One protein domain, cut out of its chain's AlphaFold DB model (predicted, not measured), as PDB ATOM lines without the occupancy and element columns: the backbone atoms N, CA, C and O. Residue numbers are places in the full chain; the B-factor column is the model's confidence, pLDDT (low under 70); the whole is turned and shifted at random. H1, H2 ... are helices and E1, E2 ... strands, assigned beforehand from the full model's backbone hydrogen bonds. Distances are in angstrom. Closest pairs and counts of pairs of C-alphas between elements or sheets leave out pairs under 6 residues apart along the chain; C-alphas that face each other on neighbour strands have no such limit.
ATOM      1  N   VAL A  24      31.376 -43.536  58.108       79.25
ATOM      2  CA  VAL A  24      32.687 -43.096  57.616       79.25
ATOM      3  C   VAL A  24      32.925 -43.731  56.251       79.25
ATOM      4  O   VAL A  24      32.878 -44.954  56.124       79.25
ATOM      5  N   TYR A  25      33.150 -42.916  55.225       73.44
ATOM      6  CA  TYR A  25      33.305 -43.392  53.848       73.44
ATOM      7  C   TYR A  25      34.530 -42.772  53.181       73.44
ATOM      8  O   TYR A  25      34.916 -41.649  53.492       73.44
ATOM      9  N   ASP A  26      35.143 -43.503  52.253       77.69
ATOM     10  CA  ASP A  26      36.280 -42.994  51.487       77.69
ATOM     11  C   ASP A  26      35.848 -41.822  50.579       77.69
ATOM     12  O   ASP A  26      34.781 -41.870  49.967       77.69
ATOM     13  N   GLY A  27      36.666 -40.770  50.474       72.94
ATOM     14  CA  GLY A  27      36.401 -39.580  49.654       72.94
ATOM     15  C   GLY A  27      36.148 -39.837  48.166       72.94
ATOM     16  O   GLY A  27      35.517 -39.001  47.514       72.94
ATOM     17  N   PHE A  28      36.557 -40.992  47.641       70.75
ATOM     18  CA  PHE A  28      36.199 -41.448  46.299       70.75
ATOM     19  C   PHE A  28      34.734 -41.905  46.187       70.75
ATOM     20  O   PHE A  28      34.167 -41.894  45.101       70.75
ATOM     21  N   LEU A  29      34.068 -42.261  47.288       69.88
ATOM     22  CA  LEU A  29      32.699 -42.789  47.301       69.88
ATOM     23  C   LEU A  29      31.662 -41.684  47.525       69.88
ATOM     24  O   LEU A  29      30.900 -41.711  48.490       69.88
ATOM     25  N   ARG A  30      31.592 -40.697  46.624       69.06
ATOM     26  CA  ARG A  30      30.689 -39.539  46.787       69.06
ATOM     27  C   ARG A  30      29.213 -39.928  46.972       69.06
ATOM     28  O   ARG A  30      28.513 -39.278  47.745       69.06
ATOM     29  N   TRP A  31      28.759 -41.005  46.328       75.38
ATOM     30  CA  TRP A  31      27.394 -41.528  46.467       75.38
ATOM     31  C   TRP A  31      27.049 -41.932  47.911       75.38
ATOM     32  O   TRP A  31      25.879 -41.904  48.292       75.38
ATOM     33  N   ALA A  32      28.040 -42.294  48.734       74.25
ATOM     34  CA  ALA A  32      27.817 -42.695  50.122       74.25
ATOM     35  C   ALA A  32      27.241 -41.539  50.952       74.25
ATOM     36  O   ALA A  32      26.386 -41.769  51.804       74.25
ATOM     37  N   LEU A  33      27.626 -40.294  50.642       76.19
ATOM     38  CA  LEU A  33      27.039 -39.098  51.250       76.19
ATOM     39  C   LEU A  33      25.553 -38.960  50.916       76.19
ATOM     40  O   LEU A  33      24.749 -38.599  51.772       76.19
ATOM     41  N   GLU A  34      25.183 -39.208  49.662       77.38
ATOM     42  CA  GLU A  34      23.795 -39.091  49.213       77.38
ATOM     43  C   GLU A  34      22.922 -40.164  49.853       77.38
ATOM     44  O   GLU A  34      21.840 -39.857  50.349       77.38
ATOM     45  N   VAL A  35      23.430 -41.396  49.930       78.62
ATOM     46  CA  VAL A  35      22.772 -42.482  50.662       78.62
ATOM     47  C   VAL A  35      22.639 -42.117  52.140       78.62
ATOM     48  O   VAL A  35      21.532 -42.156  52.664       78.62
ATOM     49  N   ALA A  36      23.706 -41.675  52.811       76.69
ATOM     50  CA  ALA A  36      23.633 -41.290  54.222       76.69
ATOM     51  C   ALA A  36      22.559 -40.221  54.481       76.69
ATOM     52  O   ALA A  36      21.745 -40.371  55.393       76.69
ATOM     53  N   LYS A  37      22.478 -39.204  53.611       80.25
ATOM     54  CA  LYS A  37      21.436 -38.168  53.669       80.25
ATOM     55  C   LYS A  37      20.022 -38.729  53.529       80.25
ATOM     56  O   LYS A  37      19.142 -38.298  54.266       80.25
ATOM     57  N   GLN A  38      19.795 -39.682  52.621       81.44
ATOM     58  CA  GLN A  38      18.476 -40.305  52.430       81.44
ATOM     59  C   GLN A  38      17.988 -41.048  53.679       81.44
ATOM     60  O   GLN A  38      16.786 -41.089  53.933       81.44
ATOM     61  N   PHE A  39      18.910 -41.608  54.463       80.19
ATOM     62  CA  PHE A  39      18.598 -42.353  55.683       80.19
ATOM     63  C   PHE A  39      18.742 -41.517  56.964       80.19
ATOM     64  O   PHE A  39      18.577 -42.058  58.055       80.19
ATOM     65  N   GLY A  40      19.049 -40.218  56.858       80.69
ATOM     66  CA  GLY A  40      19.291 -39.361  58.024       80.69
ATOM     67  C   GLY A  40      20.496 -39.799  58.866       80.69
ATOM     68  O   GLY A  40      20.540 -39.523  60.060       80.69
ATOM     69  N   ILE A  41      21.454 -40.504  58.260       82.31
ATOM     70  CA  ILE A  41      22.659 -41.004  58.921       82.31
ATOM     71  C   ILE A  41      23.721 -39.907  58.882       82.31
ATOM     72  O   ILE A  41      24.029 -39.360  57.819       82.31
ATOM     73  N   LEU A  42      24.312 -39.608  60.037       80.50
ATOM     74  CA  LEU A  42      25.470 -38.728  60.105       80.50
ATOM     75  C   LEU A  42      26.631 -39.373  59.345       80.50
ATOM     76  O   LEU A  42      26.919 -40.553  59.527       80.50
ATOM     77  N   SER A  43      27.313 -38.618  58.490       80.69
ATOM     78  CA  SER A  43      28.410 -39.154  57.684       80.69
ATOM     79  C   SER A  43      29.650 -38.284  57.747       80.69
ATOM     80  O   SER A  43      29.545 -37.058  57.706       80.69
ATOM     81  N   ALA A  44      30.814 -38.922  57.732       81.19
ATOM     82  CA  ALA A  44      32.104 -38.272  57.619       81.19
ATOM     83  C   ALA A  44      32.908 -38.853  56.457       81.19
ATOM     84  O   ALA A  44      32.960 -40.065  56.250       81.19
ATOM     85  N   VAL A  45      33.561 -37.968  55.710       80.94
ATOM     86  CA  VAL A  45      34.448 -38.355  54.617       80.94
ATOM     87  C   VAL A  45      35.860 -38.612  55.138       80.94
ATOM     88  O   VAL A  45      36.403 -37.818  55.905       80.94
ATOM     89  N   PHE A  46      36.469 -39.703  54.690       79.12
ATOM     90  CA  PHE A  46      37.851 -40.067  54.963       79.12
ATOM     91  C   PHE A  46      38.661 -39.988  53.667       79.12
ATOM     92  O   PHE A  46      38.447 -40.758  52.734       79.12
ATOM     93  N   PHE A  47      39.588 -39.035  53.587       76.06
ATOM     94  CA  PHE A  47      40.464 -38.905  52.425       76.06
ATOM     95  C   PHE A  47      41.730 -39.739  52.618       76.06
ATOM     96  O   PHE A  47      42.530 -39.461  53.507       76.06
ATOM     97  N   THR A  48      41.929 -40.723  51.744       74.62
ATOM     98  CA  THR A  48      43.110 -41.602  51.734       74.62
ATOM     99  C   THR A  48      44.324 -40.990  51.028       74.62
ATOM    100  O   THR A  48      45.435 -41.499  51.159       74.62
ATOM    101  N   GLN A  49      44.142 -39.866  50.325       76.31
ATOM    102  CA  GLN A  49      45.212 -39.106  49.670       76.31
ATOM    103  C   GLN A  49      45.652 -37.886  50.487       76.31
ATOM    104  O   GLN A  49      44.931 -37.392  51.359       76.31
ATOM    105  N   SER A  50      46.850 -37.367  50.190       79.06
ATOM    106  CA  SER A  50      47.397 -36.219  50.918       79.06
ATOM    107  C   SER A  50      46.551 -34.952  50.716       79.06
ATOM    108  O   SER A  50      45.936 -34.736  49.670       79.06
ATOM    109  N   CYS A  51      46.545 -34.059  51.710       78.38
ATOM    110  CA  CYS A  51      45.770 -32.814  51.641       78.38
ATOM    111  C   CYS A  51      46.174 -31.910  50.462       78.38
ATOM    112  O   CYS A  51      45.360 -31.117  49.993       78.38
ATOM    113  N   ALA A  52      47.402 -32.047  49.954       82.56
ATOM    114  CA  ALA A  52      47.857 -31.353  48.757       82.56
ATOM    115  C   ALA A  52      47.127 -31.834  47.496       82.56
ATOM    116  O   ALA A  52      46.761 -31.017  46.657       82.56
ATOM    117  N   ILE A  53      46.864 -33.136  47.389       81.50
ATOM    118  CA  ILE A  53      46.123 -33.727  46.270       81.50
ATOM    119  C   ILE A  53      44.661 -33.292  46.314       81.50
ATOM    120  O   ILE A  53      44.121 -32.832  45.311       81.50
ATOM    121  N   ASN A  54      44.046 -33.320  47.499       78.50
ATOM    122  CA  ASN A  54      42.676 -32.834  47.669       78.50
ATOM    123  C   ASN A  54      42.555 -31.336  47.340       78.50
ATOM    124  O   ASN A  54      41.556 -30.918  46.763       78.50
ATOM    125  N   ASN A  55      43.580 -30.534  47.653       81.19
ATOM    126  CA  ASN A  55      43.658 -29.123  47.267       81.19
ATOM    127  C   ASN A  55      43.722 -28.971  45.732       81.19
ATOM    128  O   ASN A  55      42.950 -28.203  45.164       81.19
ATOM    129  N   VAL A  56      44.537 -29.781  45.041       81.56
ATOM    130  CA  VAL A  56      44.553 -29.823  43.566       81.56
ATOM    131  C   VAL A  56      43.170 -30.154  42.998       81.56
ATOM    132  O   VAL A  56      42.690 -29.428  42.130       81.56
ATOM    133  N   TYR A  57      42.490 -31.189  43.504       77.44
ATOM    134  CA  TYR A  57      41.147 -31.545  43.026       77.44
ATOM    135  C   TYR A  57      40.100 -30.472  43.319       77.44
ATOM    136  O   TYR A  57      39.234 -30.221  42.482       77.44
ATOM    137  N   TYR A  58      40.184 -29.812  44.475       76.31
ATOM    138  CA  TYR A  58      39.271 -28.728  44.835       76.31
ATOM    139  C   TYR A  58      39.351 -27.556  43.845       76.31
ATOM    140  O   TYR A  58      38.336 -26.941  43.521       76.31
ATOM    141  N   HIS A  59      40.546 -27.276  43.324       75.50
ATOM    142  CA  HIS A  59      40.782 -26.194  42.371       75.50
ATOM    143  C   HIS A  59      40.751 -26.627  40.902       75.50
ATOM    144  O   HIS A  59      40.958 -25.777  40.037       75.50
ATOM    145  N   LEU A  60      40.446 -27.898  40.605       71.38
ATOM    146  CA  LEU A  60      40.439 -28.462  39.250       71.38
ATOM    147  C   LEU A  60      39.720 -27.587  38.201       71.38
ATOM    148  O   LEU A  60      40.301 -27.375  37.137       71.38
ATOM    149  N   PRO A  61      38.527 -27.004  38.471       65.62
ATOM    150  CA  PRO A  61      37.817 -26.175  37.487       65.62
ATOM    151  C   PRO A  61      38.532 -24.869  37.109       65.62
ATOM    152  O   PRO A  61      38.120 -24.197  36.170       65.62
ATOM    153  N   LEU A  62      39.557 -24.478  37.870       67.88
ATOM    154  CA  LEU A  62      40.265 -23.204  37.760       67.88
ATOM    155  C   LEU A  62      41.753 -23.389  37.418       67.88
ATOM    156  O   LEU A  62      42.512 -22.420  37.479       67.88
ATOM    157  N   LEU A  63      42.197 -24.615  37.113       71.19
ATOM    158  CA  LEU A  63      43.611 -24.875  36.854       71.19
ATOM    159  C   LEU A  63      44.031 -24.359  35.465       71.19
ATOM    160  O   LEU A  63      43.373 -24.670  34.473       71.19
ATOM    161  N   PRO A  64      45.135 -23.597  35.370       67.56
ATOM    162  CA  PRO A  64      45.693 -23.152  34.095       67.56
ATOM    163  C   PRO A  64      46.388 -24.297  33.337       67.56
ATOM    164  O   PRO A  64      46.895 -25.241  33.940       67.56
ATOM    165  N   GLU A  65      46.501 -24.165  32.014       67.19
ATOM    166  CA  GLU A  65      47.008 -25.216  31.109       67.19
ATOM    167  C   GLU A  65      48.526 -25.478  31.176       67.19
ATOM    168  O   GLU A  65      49.009 -26.412  30.541       67.19
ATOM    169  N   VAL A  66      49.308 -24.668  31.905       69.56
ATOM    170  CA  VAL A  66      50.785 -24.739  31.858       69.56
ATOM    171  C   VAL A  66      51.417 -24.908  33.239       69.56
ATOM    172  O   VAL A  66      52.079 -25.912  33.495       69.56
ATOM    173  N   ASN A  67      51.219 -23.942  34.140       79.62
ATOM    174  CA  ASN A  67      51.800 -23.958  35.483       79.62
ATOM    175  C   ASN A  67      50.715 -23.752  36.533       79.62
ATOM    176  O   ASN A  67      50.071 -22.705  36.570       79.62
ATOM    177  N   VAL A  68      50.568 -24.720  37.427       82.25
ATOM    178  CA  VAL A  68      49.600 -24.695  38.514       82.25
ATOM    179  C   VAL A  68      50.235 -24.074  39.753       82.25
ATOM    180  O   VAL A  68      51.151 -24.626  40.364       82.25
ATOM    181  N   SER A  69      49.727 -22.901  40.126       87.25
ATOM    182  CA  SER A  69      50.062 -22.216  41.372       87.25
ATOM    183  C   SER A  69      48.868 -22.302  42.313       87.25
ATOM    184  O   SER A  69      47.815 -21.729  42.037       87.25
ATOM    185  N   LEU A  70      49.028 -23.035  43.415       84.06
ATOM    186  CA  LEU A  70      47.982 -23.224  44.418       84.06
ATOM    187  C   LEU A  70      48.452 -22.757  45.795       84.06
ATOM    188  O   LEU A  70      49.643 -22.865  46.116       84.06
ATOM    189  N   PRO A  71      47.532 -22.268  46.649       83.31
ATOM    190  CA  PRO A  71      47.878 -21.830  47.989       83.31
ATOM    191  C   PRO A  71      48.637 -22.914  48.751       83.31
ATOM    192  O   PRO A  71      48.169 -24.042  48.908       83.31
ATOM    193  N   ARG A  72      49.809 -22.541  49.273       81.19
ATOM    194  CA  ARG A  72      50.667 -23.408  50.094       81.19
ATOM    195  C   ARG A  72      51.185 -24.656  49.376       81.19
ATOM    196  O   ARG A  72      51.709 -25.521  50.074       81.19
ATOM    197  N   LEU A  73      51.176 -24.719  48.045       83.75
ATOM    198  CA  LEU A  73      51.881 -25.737  47.251       83.75
ATOM    199  C   LEU A  73      53.064 -25.104  46.490       83.75
ATOM    200  O   LEU A  73      53.077 -23.889  46.296       83.75
ATOM    201  N   PRO A  74      54.126 -25.865  46.156       85.75
ATOM    202  CA  PRO A  74      55.127 -25.394  45.201       85.75
ATOM    203  C   PRO A  74      54.481 -25.203  43.821       85.75
ATOM    204  O   PRO A  74      53.384 -25.700  43.574       85.75
ATOM    205  N   LEU A  75      55.166 -24.494  42.924       87.31
ATOM    206  CA  LEU A  75      54.745 -24.415  41.527       87.31
ATOM    207  C   LEU A  75      54.781 -25.825  40.921       87.31
ATOM    208  O   LEU A  75      55.820 -26.484  40.990       87.31
ATOM    209  N   LEU A  76      53.657 -26.271  40.360       85.00
ATOM    210  CA  LEU A  76      53.516 -27.583  39.730       85.00
ATOM    211  C   LEU A  76      53.369 -27.420  38.218       85.00
ATOM    212  O   LEU A  76      52.614 -26.564  37.753       85.00
ATOM    213  N   GLN A  77      54.048 -28.259  37.443       84.06
ATOM    214  CA  GLN A  77      53.738 -28.422  36.022       84.06
ATOM    215  C   GLN A  77      52.495 -29.302  35.852       84.06
ATOM    216  O   GLN A  77      52.196 -30.130  36.711       84.06
ATOM    217  N   VAL A  78      51.792 -29.184  34.720       81.12
ATOM    218  CA  VAL A  78      50.643 -30.065  34.429       81.12
ATOM    219  C   VAL A  78      51.040 -31.540  34.468       81.12
ATOM    220  O   VAL A  78      50.315 -32.336  35.050       81.12
ATOM    221  N   SER A  79      52.218 -31.904  33.954       79.31
ATOM    222  CA  SER A  79      52.775 -33.265  34.030       79.31
ATOM    223  C   SER A  79      53.014 -33.767  35.461       79.31
ATOM    224  O   SER A  79      53.116 -34.972  35.678       79.31
ATOM    225  N   GLU A  80      53.103 -32.858  36.434       81.94
ATOM    226  CA  GLU A  80      53.331 -33.158  37.848       81.94
ATOM    227  C   GLU A  80      52.035 -33.243  38.662       81.94
ATOM    228  O   GLU A  80      52.085 -33.558  39.853       81.94
ATOM    229  N   LEU A  81      50.879 -32.974  38.048       81.44
ATOM    230  CA  LEU A  81      49.569 -33.201  38.654       81.44
ATOM    231  C   LEU A  81      49.260 -34.704  38.721       81.44
ATOM    232  O   LEU A  81      49.874 -35.489  37.986       81.44
ATOM    233  N   PRO A  82      48.292 -35.116  39.565       78.31
ATOM    234  CA  PRO A  82      47.810 -36.487  39.572       78.31
ATOM    235  C   PRO A  82      47.546 -36.993  38.153       78.31
ATOM    236  O   PRO A  82      46.998 -36.258  37.333       78.31
ATOM    237  N   SER A  83      47.916 -38.238  37.848       70.69
ATOM    238  CA  SER A  83      47.855 -38.767  36.474       70.69
ATOM    239  C   SER A  83      46.456 -38.729  35.859       70.69
ATOM    240  O   SER A  83      46.326 -38.681  34.642       70.69
ATOM    241  N   PHE A  84      45.414 -38.718  36.698       63.69
ATOM    242  CA  PHE A  84      44.018 -38.522  36.293       63.69
ATOM    243  C   PHE A  84      43.749 -37.142  35.668       63.69
ATOM    244  O   PHE A  84      42.729 -36.951  35.018       63.69
ATOM    245  N   ILE A  85      44.658 -36.185  35.867       68.31
ATOM    246  CA  ILE A  85      44.622 -34.827  35.317       68.31
ATOM    247  C   ILE A  85      45.660 -34.681  34.193       68.31
ATOM    248  O   ILE A  85      45.372 -34.074  33.167       68.31
ATOM    249  N   SER A  86      46.866 -35.234  34.372       60.06
ATOM    250  CA  SER A  86      48.016 -34.978  33.492       60.06
ATOM    251  C   SER A  86      48.134 -35.902  32.273       60.06
ATOM    252  O   SER A  86      48.731 -35.519  31.266       60.06
ATOM    253  N   GLY A  87      47.557 -37.108  32.326       54.25
ATOM    254  CA  GLY A  87      47.552 -38.068  31.223       54.25
ATOM    255  C   GLY A  87      46.200 -38.082  30.523       54.25
ATOM    256  O   GLY A  87      45.300 -38.793  30.963       54.25
ATOM    257  N   GLY A  88      46.053 -37.318  29.437       50.62
ATOM    258  CA  GLY A  88      44.810 -37.149  28.666       50.62
ATOM    259  C   GLY A  88      44.258 -38.405  27.967       50.62
ATOM    260  O   GLY A  88      43.977 -38.357  26.774       50.62
ATOM    261  N   GLY A  89      44.092 -39.531  28.669       47.94
ATOM    262  CA  GLY A  89      43.679 -40.794  28.057       47.94
ATOM    263  C   GLY A  89      43.205 -41.929  28.971       47.94
ATOM    264  O   GLY A  89      42.676 -42.893  28.426       47.94
ATOM    265  N   LEU A  90      43.295 -41.854  30.309       45.31
ATOM    266  CA  LEU A  90      42.607 -42.828  31.179       45.31
ATOM    267  C   LEU A  90      41.304 -42.254  31.744       45.31
ATOM    268  O   LEU A  90      41.178 -41.837  32.888       45.31
ATOM    269  N   ASP A  91      40.372 -42.261  30.801       48.28
ATOM    270  CA  ASP A  91      38.931 -42.381  30.885       48.28
ATOM    271  C   ASP A  91      38.181 -41.394  31.786       48.28
ATOM    272  O   ASP A  91      37.936 -41.612  32.973       48.28
ATOM    273  N   VAL A  92      37.626 -40.373  31.133       45.75
ATOM    274  CA  VAL A  92      36.435 -39.662  31.611       45.75
ATOM    275  C   VAL A  92      35.365 -40.660  32.088       45.75
ATOM    276  O   VAL A  92      34.612 -40.322  32.992       45.75
ATOM    277  N   LYS A  93      35.307 -41.911  31.587       42.03
ATOM    278  CA  LYS A  93      34.449 -42.957  32.174       42.03
ATOM    279  C   LYS A  93      34.933 -43.488  33.521       42.03
ATOM    280  O   LYS A  93      34.074 -43.732  34.348       42.03
ATOM    281  N   PHE A  94      36.231 -43.643  33.794       47.88
ATOM    282  CA  PHE A  94      36.707 -44.009  35.138       47.88
ATOM    283  C   PHE A  94      36.394 -42.881  36.129       47.88
ATOM    284  O   PHE A  94      35.865 -43.140  37.206       47.88
ATOM    285  N   TRP A  95      36.591 -41.621  35.724       48.41
ATOM    286  CA  TRP A  95      36.136 -40.459  36.496       48.41
ATOM    287  C   TRP A  95      34.607 -40.429  36.660       48.41
ATOM    288  O   TRP A  95      34.123 -40.193  37.757       48.41
ATOM    289  N   ASN A  96      33.822 -40.731  35.620       46.47
ATOM    290  CA  ASN A  96      32.357 -40.756  35.710       46.47
ATOM    291  C   ASN A  96      31.826 -41.922  36.564       46.47
ATOM    292  O   ASN A  96      30.850 -41.741  37.285       46.47
ATOM    293  N   VAL A  97      32.469 -43.092  36.511       47.84
ATOM    294  CA  VAL A  97      32.164 -44.265  37.348       47.84
ATOM    295  C   VAL A  97      32.514 -43.980  38.812       47.84
ATOM    296  O   VAL A  97      31.742 -44.337  39.698       47.84
ATOM    297  N   MET A  98      33.629 -43.286  39.072       48.47
ATOM    298  CA  MET A  98      34.079 -42.960  40.429       48.47
ATOM    299  C   MET A  98      33.389 -41.720  41.033       48.47
ATOM    300  O   MET A  98      33.162 -41.686  42.237       48.47
ATOM    301  N   TYR A  99      33.018 -40.711  40.230       46.22
ATOM    302  CA  TYR A  99      32.595 -39.390  40.729       46.22
ATOM    303  C   TYR A  99      31.225 -38.881  40.248       46.22
ATOM    304  O   TYR A  99      30.724 -37.928  40.849       46.22
ATOM    305  N   LEU A 100      30.610 -39.455  39.201       46.41
ATOM    306  CA  LEU A 100      29.377 -38.921  38.580       46.41
ATOM    307  C   LEU A 100      28.236 -39.946  38.450       46.41
ATOM    308  O   LEU A 100      27.371 -39.799  37.592       46.41
ATOM    309  N   ASP A 101      28.215 -40.931  39.345       47.06
ATOM    310  CA  ASP A 101      27.142 -41.919  39.508       47.06
ATOM    311  C   ASP A 101      26.777 -42.670  38.219       47.06
ATOM    312  O   ASP A 101      25.768 -42.409  37.565       47.06
TER     313      ASP A 101
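This is residues 24 to 101 of the 257 residues of an uncharacterized protein of Gossypium barbadense (UniProt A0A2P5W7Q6). The chain makes a loose, open loop: at one end two short strands, E1 and E2, lie side by side with H1 next to them, and at the other end is a long unnamed stretch, residues 59 to 82. H2 lies between these ends, and after H3 the chain folds back through H4 toward H1. The printed part has 78 residues, in the order E1, H1, E2, H2, H3, H4; the sheet E1 = E2 is parallel, and the class is mixed, with 37 residues in named elements, under half. It is loose, with a radius of gyration of the C-alphas of 14.6 A, and spans 44 by 29 by 19 A, only just elongated.

Find C-alpha 24 at (32.687, -43.096, 57.616), where E1, residues 24 to 26, begins. E2, residues 42 to 46, runs 13.5 A. H1, residues 30 to 38, also runs 13.5 A. Next come H2, residues 51 to 58, 10.3 A; H3, residues 83 to 86; and H4, residues 92 to 99, 9.9 A, ending at C-alpha 99 at (32.595, -39.390, 40.729).

Look between E1 and E2, parallel at 36 degrees: N 25 and O 44 are 3.0 A apart, within hydrogen-bond range. E1, H1 and E2 form a strand-helix-strand unit, two parallel neighbour strands with a helix between, its crossover right-handed. The closest C-alphas of H1 and E2, Ala 36 and Ser 43, are 6.3 A apart. H1 and H4 are close but not clearly touching, closest at C-alphas 30 and 99, 6.4 A. H2 and H3 are apart; H3 and H4 are only just apart, at 8.1 A. Every O i to N i+4 pair is within hydrogen-bond range in H2 and H4, 4 of 5 in H1; H3 is too short for one.

The C-alphas farthest apart, of Phe 39 and Val 66, are 43.7 A apart. The printed part has no cut. Along the long link from H2 to H3, residues 67 to 68 pair with 76 to 77, antiparallel. Mean pLDDT of the printed part is 71.5; look for values under 70 at residues 29 to 30, 61 to 62, 64 to 66 and 84 to 101.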